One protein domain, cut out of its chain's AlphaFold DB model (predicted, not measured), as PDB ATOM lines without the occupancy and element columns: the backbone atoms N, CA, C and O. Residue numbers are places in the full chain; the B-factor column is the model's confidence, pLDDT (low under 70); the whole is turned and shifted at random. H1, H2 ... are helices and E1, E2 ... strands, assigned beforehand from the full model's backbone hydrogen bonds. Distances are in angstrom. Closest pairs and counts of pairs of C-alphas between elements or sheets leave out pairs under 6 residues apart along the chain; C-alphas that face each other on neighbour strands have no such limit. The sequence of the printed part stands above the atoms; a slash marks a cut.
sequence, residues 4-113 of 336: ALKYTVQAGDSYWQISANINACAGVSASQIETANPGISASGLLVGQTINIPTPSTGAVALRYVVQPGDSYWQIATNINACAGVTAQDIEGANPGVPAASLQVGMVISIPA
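AT A GLANCE: This is residues 4 to 113 of the 336 residues of an uncharacterized protein of Magnetospirillum magneticum (strain AMB-1 / ATCC 700264) (UniProt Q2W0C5). Two small antiparallel ribbons, E1 with E4 and E2 with E3, make the core, and E1 and E3 come together near its middle. Helices pack round them, H3 on E1, H4 on E4, H1 on E3 and H2 on E2, with H2 and H4 towards opposite ends of the longest axis and two long loops, residues 36 to 49 and 94 to 107, on the outside. The printed part has 110 residues with four named helices and four named strands, in the order E1 H1 H2 E2 E3 H3 H4 E4; the class is mixed, helices and strands, with 53 residues, under half, in named elements. It is compact, with a radius of gyration of the C-alphas of 13.1 A, and rounded, spanning 37 by 27 by 22 A.

IN THESE COORDINATES: Find C-alpha 4 at (-21.001, 15.387, 25.848); from there E1 runs over residues 4 to 8, 13.6 A long. Next come H1, residues 15 to 24, 14.2 A, and H2, residues 30 to 35, 8.7 A. E2, residues 50 to 54, covers 13.2 A, and E3, residues 61 to 66, begins at C-alpha 61 (-7.755, 8.676, 11.371) and covers 13.9 A. Read on to H3, residues 73 to 82, 14.2 A, and H4, residues 88 to 93, 8.6 A. E4, residues 108 to 112, covers 13.0 A and ends at C-alpha 112 (-17.840, 13.649, 29.837).

HOW THE PARTS SIT: Look first at E1 and E4, antiparallel at 153 degrees, where N 7 and O 109 are 2.9 A apart, within hydrogen-bond range. The closest C-alphas of E1 and H3 are those of Ala 4 and Asn 79, 5.3 A apart; those of H4 and E4 are Ile 91 and Ile 111, 5.5 A apart. Between E1 and E3 the closest C-alphas are those of Thr 8 and Val 66, 6.0 A apart. E2 and E3 form a hairpin, antiparallel at 150 degrees, with N 51 and O 65 within hydrogen-bond range at 2.8 A. The closest C-alphas of H1 and E3 are those of Asn 21 and Ala 62, 5.2 A apart; those of H2 and E2 are Ile 33 and Ile 53, 5.5 A apart. H1 and H4 touch, with C-alphas 15 and 88 closest at 4.7 A, at a steep tilt of 61 degrees, opposite ways. H2 and H3 touch, with C-alphas 30 and 74 closest at 4.8 A, at a steep tilt of 59 degrees, opposite ways. H2 and H4 are apart. In H1, H2, H3 and H4 every O i to N i+4 pair is within hydrogen-bond range.

THE WHOLE: The two farthest C-alphas, of Gly 39 and Gly 97, are 38.4 A apart, while those of Ala 4 and Ala 113 are 5.0 A apart. The printed part has no cut. The links H2 to E2 and H4 to E4 are long, 14 residues each. The mean pLDDT of the printed part is 93.9, and no printed residue is under 70.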
ATOM      1  N   ALA A   4     -21.027  14.704  27.141       90.88
ATOM      2  CA  ALA A   4     -21.001  15.387  25.848       90.88
ATOM      3  C   ALA A   4     -21.043  14.410  24.672       90.88
ATOM      4  O   ALA A   4     -21.633  14.720  23.644       90.88
ATOM      5  N   LEU A   5     -20.458  13.221  24.820       94.75
ATOM      6  CA  LEU A   5     -20.357  12.235  23.748       94.75
ATOM      7  C   LEU A   5     -20.720  10.843  24.279       94.75
ATOM      8  O   LEU A   5     -20.351  10.465  25.392       94.75
ATOM      9  N   LYS A   6     -21.456  10.061  23.486       96.56
ATOM     10  CA  LYS A   6     -21.683   8.633  23.738       96.56
ATOM     11  C   LYS A   6     -20.808   7.845  22.784       96.56
ATOM     12  O   LYS A   6     -20.916   8.017  21.579       96.56
ATOM     13  N   TYR A   7     -19.932   7.009  23.321       97.50
ATOM     14  CA  TYR A   7     -18.952   6.278  22.533       97.50
ATOM     15  C   TYR A   7     -19.241   4.780  22.577       97.50
ATOM     16  O   TYR A   7     -19.359   4.209  23.659       97.50
ATOM     17  N   THR A   8     -19.345   4.139  21.413       97.38
ATOM     18  CA  THR A   8     -19.429   2.678  21.324       97.38
ATOM     19  C   THR A   8     -18.025   2.091  21.290       97.38
ATOM     20  O   THR A   8     -17.286   2.325  20.334       97.38
ATOM     21  N   VAL A   9     -17.695   1.286  22.296       97.00
ATOM     22  CA  VAL A   9     -16.417   0.580  22.437       97.00
ATOM     23  C   VAL A   9     -16.155  -0.309  21.220       97.00
ATOM     24  O   VAL A   9     -16.997  -1.125  20.827       97.00
ATOM     25  N   GLN A  10     -14.972  -0.154  20.640       95.94
ATOM     26  CA  GLN A  10     -14.447  -0.906  19.509       95.94
ATOM     27  C   GLN A  10     -13.458  -1.986  19.965       95.94
ATOM     28  O   GLN A  10     -13.022  -2.050  21.117       95.94
ATOM     29  N   ALA A  11     -13.100  -2.880  19.043       94.19
ATOM     30  CA  ALA A  11     -12.111  -3.915  19.312       94.19
ATOM     31  C   ALA A  11     -10.733  -3.300  19.616       94.19
ATOM     32  O   ALA A  11     -10.190  -2.558  18.799       94.19
ATOM     33  N   GLY A  12     -10.157  -3.659  20.767       90.50
ATOM     34  CA  GLY A  12      -8.835  -3.193  21.207       90.50
ATOM     35  C   GLY A  12      -8.845  -1.911  22.044       90.50
ATOM     36  O   GLY A  12      -7.777  -1.445  22.440       90.50
ATOM     37  N   ASP A  13     -10.018  -1.355  22.339       96.06
ATOM     38  CA  ASP A  13     -10.124  -0.142  23.140       96.06
ATOM     39  C   ASP A  13      -9.768  -0.348  24.617       96.06
ATOM     40  O   ASP A  13     -10.038  -1.377  25.236       96.06
ATOM     41  N   SER A  14      -9.230   0.719  25.201       96.69
ATOM     42  CA  SER A  14      -9.140   0.952  26.642       96.69
ATOM     43  C   SER A  14      -9.530   2.404  26.917       96.69
ATOM     44  O   SER A  14      -9.453   3.235  26.010       96.69
ATOM     45  N   TYR A  15      -9.885   2.763  28.156       97.00
ATOM     46  CA  TYR A  15     -10.157   4.170  28.488       97.00
ATOM     47  C   TYR A  15      -8.986   5.097  28.142       97.00
ATOM     48  O   TYR A  15      -9.200   6.206  27.651       97.00
ATOM     49  N   TRP A  16      -7.750   4.619  28.318       96.56
ATOM     50  CA  TRP A  16      -6.559   5.361  27.919       96.56
ATOM     51  C   TRP A  16      -6.527   5.607  26.409       96.56
ATOM     52  O   TRP A  16      -6.446   6.759  25.988       96.56
ATOM     53  N   GLN A  17      -6.698   4.562  25.595       97.31
ATOM     54  CA  GLN A  17      -6.675   4.697  24.135       97.31
ATOM     55  C   GLN A  17      -7.823   5.571  23.614       97.31
ATOM     56  O   GLN A  17      -7.605   6.407  22.740       97.31
ATOM     57  N   ILE A  18      -9.026   5.423  24.179       97.25
ATOM     58  CA  ILE A  18     -10.195   6.232  23.818       97.25
ATOM     59  C   ILE A  18      -9.916   7.711  24.111       97.25
ATOM     60  O   ILE A  18     -10.060   8.541  23.216       97.25
ATOM     61  N   SER A  19      -9.466   8.044  25.327       96.25
ATOM     62  CA  SER A  19      -9.149   9.433  25.693       96.25
ATOM     63  C   SER A  19      -8.038  10.030  24.821       96.25
ATOM     64  O   SER A  19      -8.178  11.146  24.327       96.25
ATOM     65  N   ALA A  20      -6.971   9.271  24.547       97.25
ATOM     66  CA  ALA A  20      -5.873   9.713  23.691       97.25
ATOM     67  C   ALA A  20      -6.341  10.001  22.255       97.25
ATOM     68  O   ALA A  20      -5.990  11.035  21.685       97.25
ATOM     69  N   ASN A  21      -7.176   9.126  21.688       97.38
ATOM     70  CA  ASN A  21      -7.711   9.289  20.340       97.38
ATOM     71  C   ASN A  21      -8.678  10.479  20.238       97.38
ATOM     72  O   ASN A  21      -8.620  11.225  19.264       97.38
ATOM     73  N   ILE A  22      -9.527  10.694  21.249       96.81
ATOM     74  CA  ILE A  22     -10.399  11.877  21.331       96.81
ATOM     75  C   ILE A  22      -9.559  13.157  21.367       96.81
ATOM     76  O   ILE A  22      -9.813  14.076  20.589       96.81
ATOM     77  N   ASN A  23      -8.519  13.196  22.203       94.75
ATOM     78  CA  ASN A  23      -7.631  14.353  22.317       94.75
ATOM     79  C   ASN A  23      -6.868  14.633  21.015       94.75
ATOM     80  O   ASN A  23      -6.713  15.791  20.635       94.75
ATOM     81  N   ALA A  24      -6.451  13.597  20.284       96.56
ATOM     82  CA  ALA A  24      -5.825  13.753  18.969       96.56
ATOM     83  C   ALA A  24      -6.782  14.332  17.905       96.56
ATOM     84  O   ALA A  24      -6.337  14.946  16.933       96.56
ATOM     85  N   CYS A  25      -8.093  14.156  18.085       97.12
ATOM     86  CA  CYS A  25      -9.137  14.724  17.236       97.12
ATOM     87  C   CYS A  25      -9.617  16.116  17.693       97.12
ATOM     88  O   CYS A  25     -10.524  16.667  17.070       97.12
ATOM     89  N   ALA A  26      -9.038  16.705  18.745       93.00
ATOM     90  CA  ALA A  26      -9.431  18.027  19.226       93.00
ATOM     91  C   ALA A  26      -9.228  19.106  18.148       93.00
ATOM     92  O   ALA A  26      -8.150  19.235  17.577       93.00
ATOM     93  N   GLY A  27     -10.270  19.892  17.887       91.69
ATOM     94  CA  GLY A  27     -10.330  20.910  16.837       91.69
ATOM     95  C   GLY A  27     -10.856  20.409  15.487       91.69
ATOM     96  O   GLY A  27     -10.818  21.165  14.519       91.69
ATOM     97  N   VAL A  28     -11.324  19.157  15.383       95.88
ATOM     98  CA  VAL A  28     -11.823  18.610  14.111       95.88
ATOM     99  C   VAL A  28     -13.132  19.293  13.708       95.88
ATOM    100  O   VAL A  28     -14.013  19.527  14.540       95.88
ATOM    101  N   SER A  29     -13.272  19.617  12.424       96.00
ATOM    102  CA  SER A  29     -14.493  20.196  11.864       96.00
ATOM    103  C   SER A  29     -15.414  19.137  11.250       96.00
ATOM    104  O   SER A  29     -14.981  18.065  10.825       96.00
ATOM    105  N   ALA A  30     -16.699  19.472  11.113       93.25
ATOM    106  CA  ALA A  30     -17.671  18.624  10.420       93.25
ATOM    107  C   ALA A  30     -17.247  18.299   8.977       93.25
ATOM    108  O   ALA A  30     -17.367  17.157   8.539       93.25
ATOM    109  N   SER A  31     -16.703  19.287   8.256       93.12
ATOM    110  CA  SER A  31     -16.239  19.113   6.875       93.12
ATOM    111  C   SER A  31     -15.024  18.190   6.775       93.12
ATOM    112  O   SER A  31     -14.903  17.428   5.815       93.12
ATOM    113  N   GLN A  32     -14.139  18.207   7.775       96.31
ATOM    114  CA  GLN A  32     -13.017  17.276   7.849       96.31
ATOM    115  C   GLN A  32     -13.500  15.844   8.094       96.31
ATOM    116  O   GLN A  32     -13.011  14.926   7.439       96.31
ATOM    117  N   ILE A  33     -14.490  15.649   8.973       97.31
ATOM    118  CA  ILE A  33     -15.102  14.329   9.185       97.31
ATOM    119  C   ILE A  33     -15.762  13.838   7.892       97.31
ATOM    120  O   ILE A  33     -15.514  12.708   7.481       97.31
ATOM    121  N   GLU A  34     -16.545  14.675   7.210       95.12
ATOM    122  CA  GLU A  34     -17.180  14.301   5.939       95.12
ATOM    123  C   GLU A  34     -16.141  13.906   4.875       95.12
ATOM    124  O   GLU A  34     -16.256  12.857   4.244       95.12
ATOM    125  N   THR A  35     -15.059  14.678   4.747       94.69
ATOM    126  CA  THR A  35     -13.960  14.384   3.808       94.69
ATOM    127  C   THR A  35     -13.271  13.048   4.111       94.69
ATOM    128  O   THR A  35     -12.877  12.330   3.192       94.69
ATOM    129  N   ALA A  36     -13.141  12.677   5.389       96.25
ATOM    130  CA  ALA A  36     -12.534  11.413   5.812       96.25
ATOM    131  C   ALA A  36     -13.422  10.175   5.565       96.25
ATOM    132  O   ALA A  36     -12.968   9.042   5.765       96.25
ATOM    133  N   ASN A  37     -14.674  10.370   5.136       96.38
ATOM    134  CA  ASN A  37     -15.670   9.317   4.932       96.38
ATOM    135  C   ASN A  37     -16.272   9.375   3.513       96.38
ATOM    136  O   ASN A  37     -17.475   9.597   3.350       96.38
ATOM    137  N   PRO A  38     -15.455   9.164   2.460       93.81
ATOM    138  CA  PRO A  38     -15.927   9.244   1.083       93.81
ATOM    139  C   PRO A  38     -17.053   8.234   0.827       93.81
ATOM    140  O   PRO A  38     -16.933   7.051   1.143       93.81
ATOM    141  N   GLY A  39     -18.149   8.708   0.233       89.31
ATOM    142  CA  GLY A  39     -19.343   7.901  -0.041       89.31
ATOM    143  C   GLY A  39     -20.410   7.926   1.060       89.31
ATOM    144  O   GLY A  39     -21.463   7.322   0.872       89.31
ATOM    145  N   ILE A  40     -20.184   8.644   2.166       92.81
ATOM    146  CA  ILE A  40     -21.168   8.850   3.239       92.81
ATOM    147  C   ILE A  40     -21.496  10.345   3.314       92.81
ATOM    148  O   ILE A  40     -20.761  11.124   3.922       92.81
ATOM    149  N   SER A  41     -22.595  10.760   2.681       84.25
ATOM    150  CA  SER A  41     -23.031  12.162   2.704       84.25
ATOM    151  C   SER A  41     -23.494  12.589   4.100       84.25
ATOM    152  O   SER A  41     -24.000  11.771   4.867       84.25
ATOM    153  N   ALA A  42     -23.411  13.887   4.414       76.56
ATOM    154  CA  ALA A  42     -23.890  14.433   5.690       76.56
ATOM    155  C   ALA A  42     -25.358  14.093   6.029       76.56
ATOM    156  O   ALA A  42     -25.698  13.943   7.200       76.56
ATOM    157  N   SER A  43     -26.224  13.945   5.022       80.00
ATOM    158  CA  SER A  43     -27.628  13.531   5.184       80.00
ATOM    159  C   SER A  43     -27.841  12.010   5.207       80.00
ATOM    160  O   SER A  43     -28.966  11.559   5.408       80.00
ATOM    161  N   GLY A  44     -26.788  11.224   4.963       80.06
ATOM    162  CA  GLY A  44     -26.826   9.772   4.779       80.06
ATOM    163  C   GLY A  44     -26.226   8.964   5.930       80.06
ATOM    164  O   GLY A  44     -25.964   7.777   5.743       80.06
ATOM    165  N   LEU A  45     -25.983   9.577   7.094       90.94
ATOM    166  CA  LEU A  45     -25.497   8.864   8.277       90.94
ATOM    167  C   LEU A  45     -26.544   7.859   8.771       90.94
ATOM    168  O   LEU A  45     -27.678   8.224   9.080       90.94
ATOM    169  N   LEU A  46     -26.151   6.588   8.871       93.44
ATOM    170  CA  LEU A  46     -27.007   5.516   9.376       93.44
ATOM    171  C   LEU A  46     -26.620   5.158  10.810       93.44
ATOM    172  O   LEU A  46     -25.448   4.945  11.108       93.44
ATOM    173  N   VAL A  47     -27.603   5.033  11.701       93.38
ATOM    174  CA  VAL A  47     -27.362   4.565  13.076       93.38
ATOM    175  C   VAL A  47     -26.666   3.201  13.051       93.38
ATOM    176  O   VAL A  47     -27.083   2.294  12.331       93.38
ATOM    177  N   GLY A  48     -25.597   3.059  13.837       92.94
ATOM    178  CA  GLY A  48     -24.753   1.861  13.867       92.94
ATOM    179  C   GLY A  48     -23.639   1.841  12.811       92.94
ATOM    180  O   GLY A  48     -22.757   0.984  12.878       92.94
ATOM    181  N   GLN A  49     -23.621   2.782  11.863       95.12
ATOM    182  CA  GLN A  49     -22.523   2.931  10.911       95.12
ATOM    183  C   GLN A  49     -21.263   3.409  11.633       95.12
ATOM    184  O   GLN A  49     -21.306   4.352  12.417       95.12
ATOM    185  N   THR A  50     -20.125   2.771  11.358       96.44
ATOM    186  CA  THR A  50     -18.827   3.255  11.846       96.44
ATOM    187  C   THR A  50     -18.255   4.261  10.856       96.44
ATOM    188  O   THR A  50     -18.140   3.955   9.670       96.44
ATOM    189  N   ILE A  51     -17.872   5.434  11.350       97.75
ATOM    190  CA  ILE A  51     -17.217   6.496  10.586       97.75
ATOM    191  C   ILE A  51     -15.819   6.788  11.143       97.75
ATOM    192  O   ILE A  51     -15.520   6.546  12.317       97.75
ATOM    193  N   ASN A  52     -14.956   7.325  10.288       98.00
ATOM    194  CA  ASN A  52     -13.612   7.770  10.632       98.00
ATOM    195  C   ASN A  52     -13.635   9.220  11.122       98.00
ATOM    196  O   ASN A  52     -14.212  10.085  10.467       98.00
ATOM    197  N   ILE A  53     -12.944   9.506  12.222       98.00
ATOM    198  CA  ILE A  53     -12.697  10.869  12.687       98.00
ATOM    199  C   ILE A  53     -11.207  11.178  12.479       98.00
ATOM    200  O   ILE A  53     -10.346  10.502  13.063       98.00
ATOM    201  N   PRO A  54     -10.875  12.165  11.632       97.88
ATOM    202  CA  PRO A  54      -9.494  12.541  11.388       97.88
ATOM    203  C   PRO A  54      -8.936  13.427  12.509       97.88
ATOM    204  O   PRO A  54      -9.673  14.058  13.264       97.88
ATOM    205  N   THR A  55      -7.612  13.519  12.583       96.50
ATOM    206  CA  THR A  55      -6.923  14.597  13.302       96.50
ATOM    207  C   THR A  55      -6.947  15.878  12.454       96.50
ATOM    208  O   THR A  55      -6.764  15.795  11.233       96.50
ATOM    209  N   PRO A  56      -7.126  17.071  13.049       90.94
ATOM    210  CA  PRO A  56      -7.307  18.299  12.272       90.94
ATOM    211  C   PRO A  56      -6.067  18.698  11.464       90.94
ATOM    212  O   PRO A  56      -6.199  19.236  10.368       90.94
ATOM    213  N   SER A  57      -4.865  18.439  11.992       86.50
ATOM    214  CA  SER A  57      -3.607  18.882  11.375       86.50
ATOM    215  C   SER A  57      -3.113  17.969  10.257       86.50
ATOM    216  O   SER A  57      -2.492  18.451   9.316       86.50
ATOM    217  N   THR A  58      -3.341  16.656  10.363       90.75
ATOM    218  CA  THR A  58      -2.747  15.679   9.428       90.75
ATOM    219  C   THR A  58      -3.775  14.944   8.576       90.75
ATOM    220  O   THR A  58      -3.407  14.324   7.583       90.75
ATOM    221  N   GLY A  59      -5.056  14.967   8.959       91.56
ATOM    222  CA  GLY A  59      -6.103  14.175   8.314       91.56
ATOM    223  C   GLY A  59      -6.061  12.678   8.650       91.56
ATOM    224  O   GLY A  59      -6.962  11.945   8.253       91.56
ATOM    225  N   ALA A  60      -5.051  12.200   9.390       95.38
ATOM    226  CA  ALA A  60      -4.956  10.798   9.789       95.38
ATOM    227  C   ALA A  60      -6.118  10.403  10.711       95.38
ATOM    228  O   ALA A  60      -6.502  11.178  11.585       95.38
ATOM    229  N   VAL A  61      -6.652   9.190  10.545       96.69
ATOM    230  CA  VAL A  61      -7.755   8.676  11.371       96.69
ATOM    231  C   VAL A  61      -7.221   8.252  12.736       96.69
ATOM    232  O   VAL A  61      -6.518   7.248  12.833       96.69
ATOM    233  N   ALA A  62      -7.578   9.000  13.779       95.69
ATOM    234  CA  ALA A  62      -7.211   8.678  15.159       95.69
ATOM    235  C   ALA A  62      -8.361   8.020  15.929       95.69
ATOM    236  O   ALA A  62      -8.114   7.170  16.777       95.69
ATOM    237  N   LEU A  63      -9.615   8.346  15.607       97.31
ATOM    238  CA  LEU A  63     -10.788   7.804  16.287       97.31
ATOM    239  C   LEU A  63     -11.769   7.206  15.272       97.31
ATOM    240  O   LEU A  63     -11.996   7.763  14.199       97.31
ATOM    241  N   ARG A  64     -12.369   6.064  15.616       97.19
ATOM    242  CA  ARG A  64     -13.532   5.512  14.909       97.19
ATOM    243  C   ARG A  64     -14.747   5.632  15.800       97.19
ATOM    244  O   ARG A  64     -14.677   5.279  16.976       97.19
ATOM    245  N   TYR A  65     -15.832   6.133  15.232       97.56
ATOM    246  CA  TYR A  65     -17.050   6.458  15.956       97.56
ATOM    247  C   TYR A  65     -18.240   5.741  15.327       97.56
ATOM    248  O   TYR A  65     -18.392   5.738  14.108       97.56
ATOM    249  N   VAL A  66     -19.083   5.133  16.160       97.38
ATOM    250  CA  VAL A  66     -20.336   4.520  15.715       97.38
ATOM    251  C   VAL A  66     -21.438   5.554  15.842       97.38
ATOM    252  O   VAL A  66     -21.700   6.036  16.942       97.38
ATOM    253  N   VAL A  67     -22.085   5.861  14.722       96.06
ATOM    254  CA  VAL A  67     -23.184   6.823  14.632       96.06
ATOM    255  C   VAL A  67     -24.319   6.416  15.573       96.06
ATOM    256  O   VAL A  67     -24.859   5.310  15.481       96.06
ATOM    257  N   GLN A  68     -24.687   7.327  16.468       94.00
ATOM    258  CA  GLN A  68     -25.784   7.194  17.418       94.00
ATOM    259  C   GLN A  68     -27.070   7.839  16.864       94.00
ATOM    260  O   GLN A  68     -27.023   8.631  15.917       94.00
ATOM    261  N   PRO A  69     -28.251   7.520  17.428       93.00
ATOM    262  CA  PRO A  69     -29.499   8.175  17.040       93.00
ATOM    263  C   PRO A  69     -29.430   9.703  17.185       93.00
ATOM    264  O   PRO A  69     -29.149  10.211  18.268       93.00
ATOM    265  N   GLY A  70     -29.742  10.428  16.105       86.62
ATOM    266  CA  GLY A  70     -29.774  11.898  16.086       86.62
ATOM    267  C   GLY A  70     -28.446  12.580  15.742       86.62
ATOM    268  O   GLY A  70     -28.390  13.809  15.725       86.62
ATOM    269  N   ASP A  71     -27.395  11.816  15.445       92.94
ATOM    270  CA  ASP A  71     -26.099  12.381  15.085       92.94
ATOM    271  C   ASP A  71     -26.093  13.086  13.721       92.94
ATOM    272  O   ASP A  71     -26.743  12.684  12.756       92.94
ATOM    273  N   SER A  72     -25.259  14.119  13.639       93.69
ATOM    274  CA  SER A  72     -24.789  14.740  12.400       93.69
ATOM    275  C   SER A  72     -23.279  14.952  12.501       93.69
ATOM    276  O   SER A  72     -22.746  15.019  13.611       93.69
ATOM    277  N   TYR A  73     -22.570  15.131  11.381       93.38
ATOM    278  CA  TYR A  73     -21.135  15.455  11.433       93.38
ATOM    279  C   TYR A  73     -20.840  16.703  12.278       93.38
ATOM    280  O   TYR A  73     -19.831  16.746  12.980       93.38
ATOM    281  N   TRP A  74     -21.737  17.695  12.260       92.88
ATOM    282  CA  TRP A  74     -21.614  18.894  13.087       92.88
ATOM    283  C   TRP A  74     -21.734  18.588  14.580       92.88
ATOM    284  O   TRP A  74     -20.897  19.034  15.366       92.88
ATOM    285  N   GLN A  75     -22.728  17.785  14.973       93.12
ATOM    286  CA  GLN A  75     -22.917  17.420  16.375       93.12
ATOM    287  C   GLN A  75     -21.765  16.547  16.883       93.12
ATOM    288  O   GLN A  75     -21.256  16.784  17.975       93.12
ATOM    289  N   ILE A  76     -21.305  15.592  16.069       95.19
ATOM    290  CA  ILE A  76     -20.170  14.722  16.398       95.19
ATOM    291  C   ILE A  76     -18.902  15.559  16.600       95.19
ATOM    292  O   ILE A  76     -18.258  15.431  17.639       95.19
ATOM    293  N   ALA A  77     -18.568  16.454  15.661       94.00
ATOM    294  CA  ALA A  77     -17.416  17.351  15.791       94.00
ATOM    295  C   ALA A  77     -17.506  18.214  17.059       94.00
ATOM    296  O   ALA A  77     -16.559  18.280  17.841       94.00
ATOM    297  N   THR A  78     -18.667  18.829  17.298       90.88
ATOM    298  CA  THR A  78     -18.918  19.669  18.478       90.88
ATOM    299  C   THR A  78     -18.714  18.888  19.777       90.88
ATOM    300  O   THR A  78     -18.003  19.347  20.671       90.88
ATOM    301  N   ASN A  79     -19.274  17.683  19.862       94.81
ATOM    302  CA  ASN A  79     -19.172  16.832  21.043       94.81
ATOM    303  C   ASN A  79     -17.738  16.335  21.276       94.81
ATOM    304  O   ASN A  79     -17.283  16.323  22.417       94.81
ATOM    305  N   ILE A  80     -17.004  15.970  20.218       95.56
ATOM    306  CA  ILE A  80     -15.585  15.583  20.310       95.56
ATOM    307  C   ILE A  80     -14.741  16.752  20.819       95.56
ATOM    308  O   ILE A  80     -13.948  16.576  21.741       95.56
ATOM    309  N   ASN A  81     -14.960  17.956  20.287       92.31
ATOM    310  CA  ASN A  81     -14.240  19.153  20.715       92.31
ATOM    311  C   ASN A  81     -14.535  19.513  22.176       92.31
ATOM    312  O   ASN A  81     -13.626  19.899  22.905       92.31
ATOM    313  N   ALA A  82     -15.768  19.306  22.644       91.44
ATOM    314  CA  ALA A  82     -16.118  19.477  24.053       91.44
ATOM    315  C   ALA A  82     -15.430  18.453  24.981       91.44
ATOM    316  O   ALA A  82     -15.320  18.696  26.180       91.44
ATOM    317  N   CYS A  83     -14.958  17.322  24.450       94.44
ATOM    318  CA  CYS A  83     -14.209  16.303  25.193       94.44
ATOM    319  C   CYS A  83     -12.682  16.517  25.142       94.44
ATOM    320  O   CYS A  83     -11.941  15.707  25.696       94.44
ATOM    321  N   ALA A  84     -12.190  17.579  24.489       90.94
ATOM    322  CA  ALA A  84     -10.760  17.852  24.372       90.94
ATOM    323  C   ALA A  84     -10.124  18.118  25.748       90.94
ATOM    324  O   ALA A  84     -10.461  19.086  26.425       90.94
ATOM    325  N   GLY A  85      -9.187  17.262  26.143       90.38
ATOM    326  CA  GLY A  85      -8.526  17.262  27.448       90.38
ATOM    327  C   GLY A  85      -9.058  16.214  28.430       90.38
ATOM    328  O   GLY A  85      -8.535  16.126  29.537       90.38
ATOM    329  N   VAL A  86     -10.061  15.406  28.058       94.06
ATOM    330  CA  VAL A  86     -10.584  14.341  28.929       94.06
ATOM    331  C   VAL A  86      -9.514  13.276  29.192       94.06
ATOM    332  O   VAL A  86      -8.758  12.901  28.289       94.06
ATOM    333  N   THR A  87      -9.450  12.771  30.424       95.12
ATOM    334  CA  THR A  87      -8.536  11.689  30.812       95.12
ATOM    335  C   THR A  87      -9.255  10.343  30.899       95.12
ATOM    336  O   THR A  87     -10.480  10.269  31.003       95.12
ATOM    337  N   ALA A  88      -8.490   9.247  30.911       94.81
ATOM    338  CA  ALA A  88      -9.033   7.911  31.156       94.81
ATOM    339  C   ALA A  88      -9.822   7.828  32.477       94.81
ATOM    340  O   ALA A  88     -10.862   7.176  32.529       94.81
ATOM    341  N   GLN A  89      -9.347   8.522  33.518       93.69
ATOM    342  CA  GLN A  89      -9.988   8.560  34.830       93.69
ATOM    343  C   GLN A  89     -11.329   9.306  34.792       93.69
ATOM    344  O   GLN A  89     -12.281   8.876  35.439       93.69
ATOM    345  N   ASP A  90     -11.435  10.385  34.012       93.75
ATOM    346  CA  ASP A  90     -12.700  11.110  33.843       93.75
ATOM    347  C   ASP A  90     -13.745  10.237  33.141       93.75
ATOM    348  O   ASP A  90     -14.912  10.213  33.540       93.75
ATOM    349  N   ILE A  91     -13.324   9.486  32.115       96.12
ATOM    350  CA  ILE A  91     -14.203   8.545  31.414       96.12
ATOM    351  C   ILE A  91     -14.640   7.425  32.365       96.12
ATOM    352  O   ILE A  91     -15.830   7.128  32.435       96.12
ATOM    353  N   GLU A  92     -13.725   6.823  33.125       95.00
ATOM    354  CA  GLU A  92     -14.075   5.787  34.106       95.00
ATOM    355  C   GLU A  92     -15.045   6.330  35.172       95.00
ATOM    356  O   GLU A  92     -16.080   5.721  35.444       95.00
ATOM    357  N   GLY A  93     -14.795   7.535  35.696       92.44
ATOM    358  CA  GLY A  93     -15.676   8.202  36.656       92.44
ATOM    359  C   GLY A  93     -17.074   8.521  36.109       92.44
ATOM    360  O   GLY A  93     -18.049   8.504  36.861       92.44
ATOM    361  N   ALA A  94     -17.203   8.764  34.803       94.19
ATOM    362  CA  ALA A  94     -18.485   8.982  34.131       94.19
ATOM    363  C   ALA A  94     -19.278   7.687  33.863       94.19
ATOM    364  O   ALA A  94     -20.441   7.758  33.453       94.19
ATOM    365  N   ASN A  95     -18.676   6.514  34.086       95.56
ATOM    366  CA  ASN A  95     -19.284   5.202  33.855       95.56
ATOM    367  C   ASN A  95     -19.219   4.328  35.122       95.56
ATOM    368  O   ASN A  95     -18.571   3.279  35.124       95.56
ATOM    369  N   PRO A  96     -19.901   4.729  36.214       93.00
ATOM    370  CA  PRO A  96     -19.883   3.969  37.458       93.00
ATOM    371  C   PRO A  96     -20.385   2.537  37.233       93.00
ATOM    372  O   PRO A  96     -21.442   2.320  36.643       93.00
ATOM    373  N   GLY A  97     -19.620   1.555  37.717       90.38
ATOM    374  CA  GLY A  97     -19.913   0.128  37.533       90.38
ATOM    375  C   GLY A  97     -19.311  -0.499  36.271       90.38
ATOM    376  O   GLY A  97     -19.518  -1.688  36.044       90.38
ATOM    377  N   VAL A  98     -18.542   0.260  35.483       94.31
ATOM    378  CA  VAL A  98     -17.822  -0.224  34.296       94.31
ATOM    379  C   VAL A  98     -16.315  -0.031  34.507       94.31
ATOM    380  O   VAL A  98     -15.754   0.961  34.054       94.31
ATOM    381  N   PRO A  99     -15.629  -0.925  35.238       89.75
ATOM    382  CA  PRO A  99     -14.174  -0.856  35.346       89.75
ATOM    383  C   PRO A  99     -13.502  -1.065  33.980       89.75
ATOM    384  O   PRO A  99     -14.025  -1.772  33.119       89.75
ATOM    385  N   ALA A 100     -12.291  -0.532  33.792       87.69
ATOM    386  CA  ALA A 100     -11.556  -0.660  32.522       87.69
ATOM    387  C   ALA A 100     -11.440  -2.112  32.005       87.69
ATOM    388  O   ALA A 100     -11.511  -2.360  30.803       87.69
ATOM    389  N   ALA A 101     -11.306  -3.084  32.915       89.94
ATOM    390  CA  ALA A 101     -11.200  -4.506  32.589       89.94
ATOM    391  C   ALA A 101     -12.514  -5.147  32.090       89.94
ATOM    392  O   ALA A 101     -12.486  -6.274  31.601       89.94
ATOM    393  N   SER A 102     -13.657  -4.467  32.220       91.56
ATOM    394  CA  SER A 102     -14.966  -4.961  31.774       91.56
ATOM    395  C   SER A 102     -15.456  -4.316  30.478       91.56
ATOM    396  O   SER A 102     -16.613  -4.521  30.114       91.56
ATOM    397  N   LEU A 103     -14.629  -3.521  29.792       94.06
ATOM    398  CA  LEU A 103     -14.995  -2.969  28.490       94.06
ATOM    399  C   LEU A 103     -15.214  -4.103  27.480       94.06
ATOM    400  O   LEU A 103     -14.371  -4.983  27.308       94.06
ATOM    401  N   GLN A 104     -16.362  -4.074  26.808       94.19
ATOM    402  CA  GLN A 104     -16.753  -5.054  25.799       94.19
ATOM    403  C   GLN A 104     -17.100  -4.344  24.495       94.19
ATOM    404  O   GLN A 104     -17.713  -3.278  24.505       94.19
ATOM    405  N   VAL A 105     -16.738  -4.948  23.365       95.31
ATOM    406  CA  VAL A 105     -17.076  -4.416  22.038       95.31
ATOM    407  C   VAL A 105     -18.592  -4.246  21.913       95.31
ATOM    408  O   VAL A 105     -19.355  -5.141  22.271       95.31
ATOM    409  N   GLY A 106     -19.022  -3.092  21.404       94.38
ATOM    410  CA  GLY A 106     -20.436  -2.736  21.266       94.38
ATOM    411  C   GLY A 106     -21.043  -2.070  22.503       94.38
ATOM    412  O   GLY A 106     -22.142  -1.525  22.417       94.38
ATOM    413  N   MET A 107     -20.338  -2.048  23.637       96.56
ATOM    414  CA  MET A 107     -20.776  -1.321  24.825       96.56
ATOM    415  C   MET A 107     -20.792   0.187  24.558       96.56
ATOM    416  O   MET A 107     -19.805   0.740  24.081       96.56
ATOM    417  N   VAL A 108     -21.890   0.867  24.896       96.69
ATOM    418  CA  VAL A 108     -21.963   2.333  24.832       96.69
ATOM    419  C   VAL A 108     -21.567   2.911  26.185       96.69
ATOM    420  O   VAL A 108     -22.237   2.671  27.189       96.69
ATOM    421  N   ILE A 109     -20.498   3.697  26.202       97.62
ATOM    422  CA  ILE A 109     -20.006   4.410  27.378       97.62
ATOM    423  C   ILE A 109     -20.234   5.917  27.234       97.62
ATOM    424  O   ILE A 109     -20.386   6.465  26.140       97.62
ATOM    425  N   SER A 110     -20.280   6.600  28.367       97.50
ATOM    426  CA  SER A 110     -20.413   8.048  28.461       97.50
ATOM    427  C   SER A 110     -19.038   8.697  28.476       97.50
ATOM    428  O   SER A 110     -18.208   8.351  29.310       97.50
ATOM    429  N   ILE A 111     -18.809   9.663  27.597       96.81
ATOM    430  CA  ILE A 111     -17.627  10.519  27.637       96.81
ATOM    431  C   ILE A 111     -18.074  11.883  28.179       96.81
ATOM    432  O   ILE A 111     -18.967  12.519  27.594       96.81
ATOM    433  N   PRO A 112     -17.529  12.330  29.322       95.19
ATOM    434  CA  PRO A 112     -17.840  13.649  29.837       95.19
ATOM    435  C   PRO A 112     -17.230  14.728  28.937       95.19
ATOM    436  O   PRO A 112     -16.200  14.503  28.303       95.19
ATOM    437  N   ALA A 113     -17.833  15.917  28.914       92.75
ATOM    438  CA  ALA A 113     -17.104  17.100  28.475       92.75
ATOM    439  C   ALA A 113     -15.848  17.236  29.343       92.75
ATOM    440  O   ALA A 113     -15.926  17.052  30.565       92.75
TER     441      ALA A 113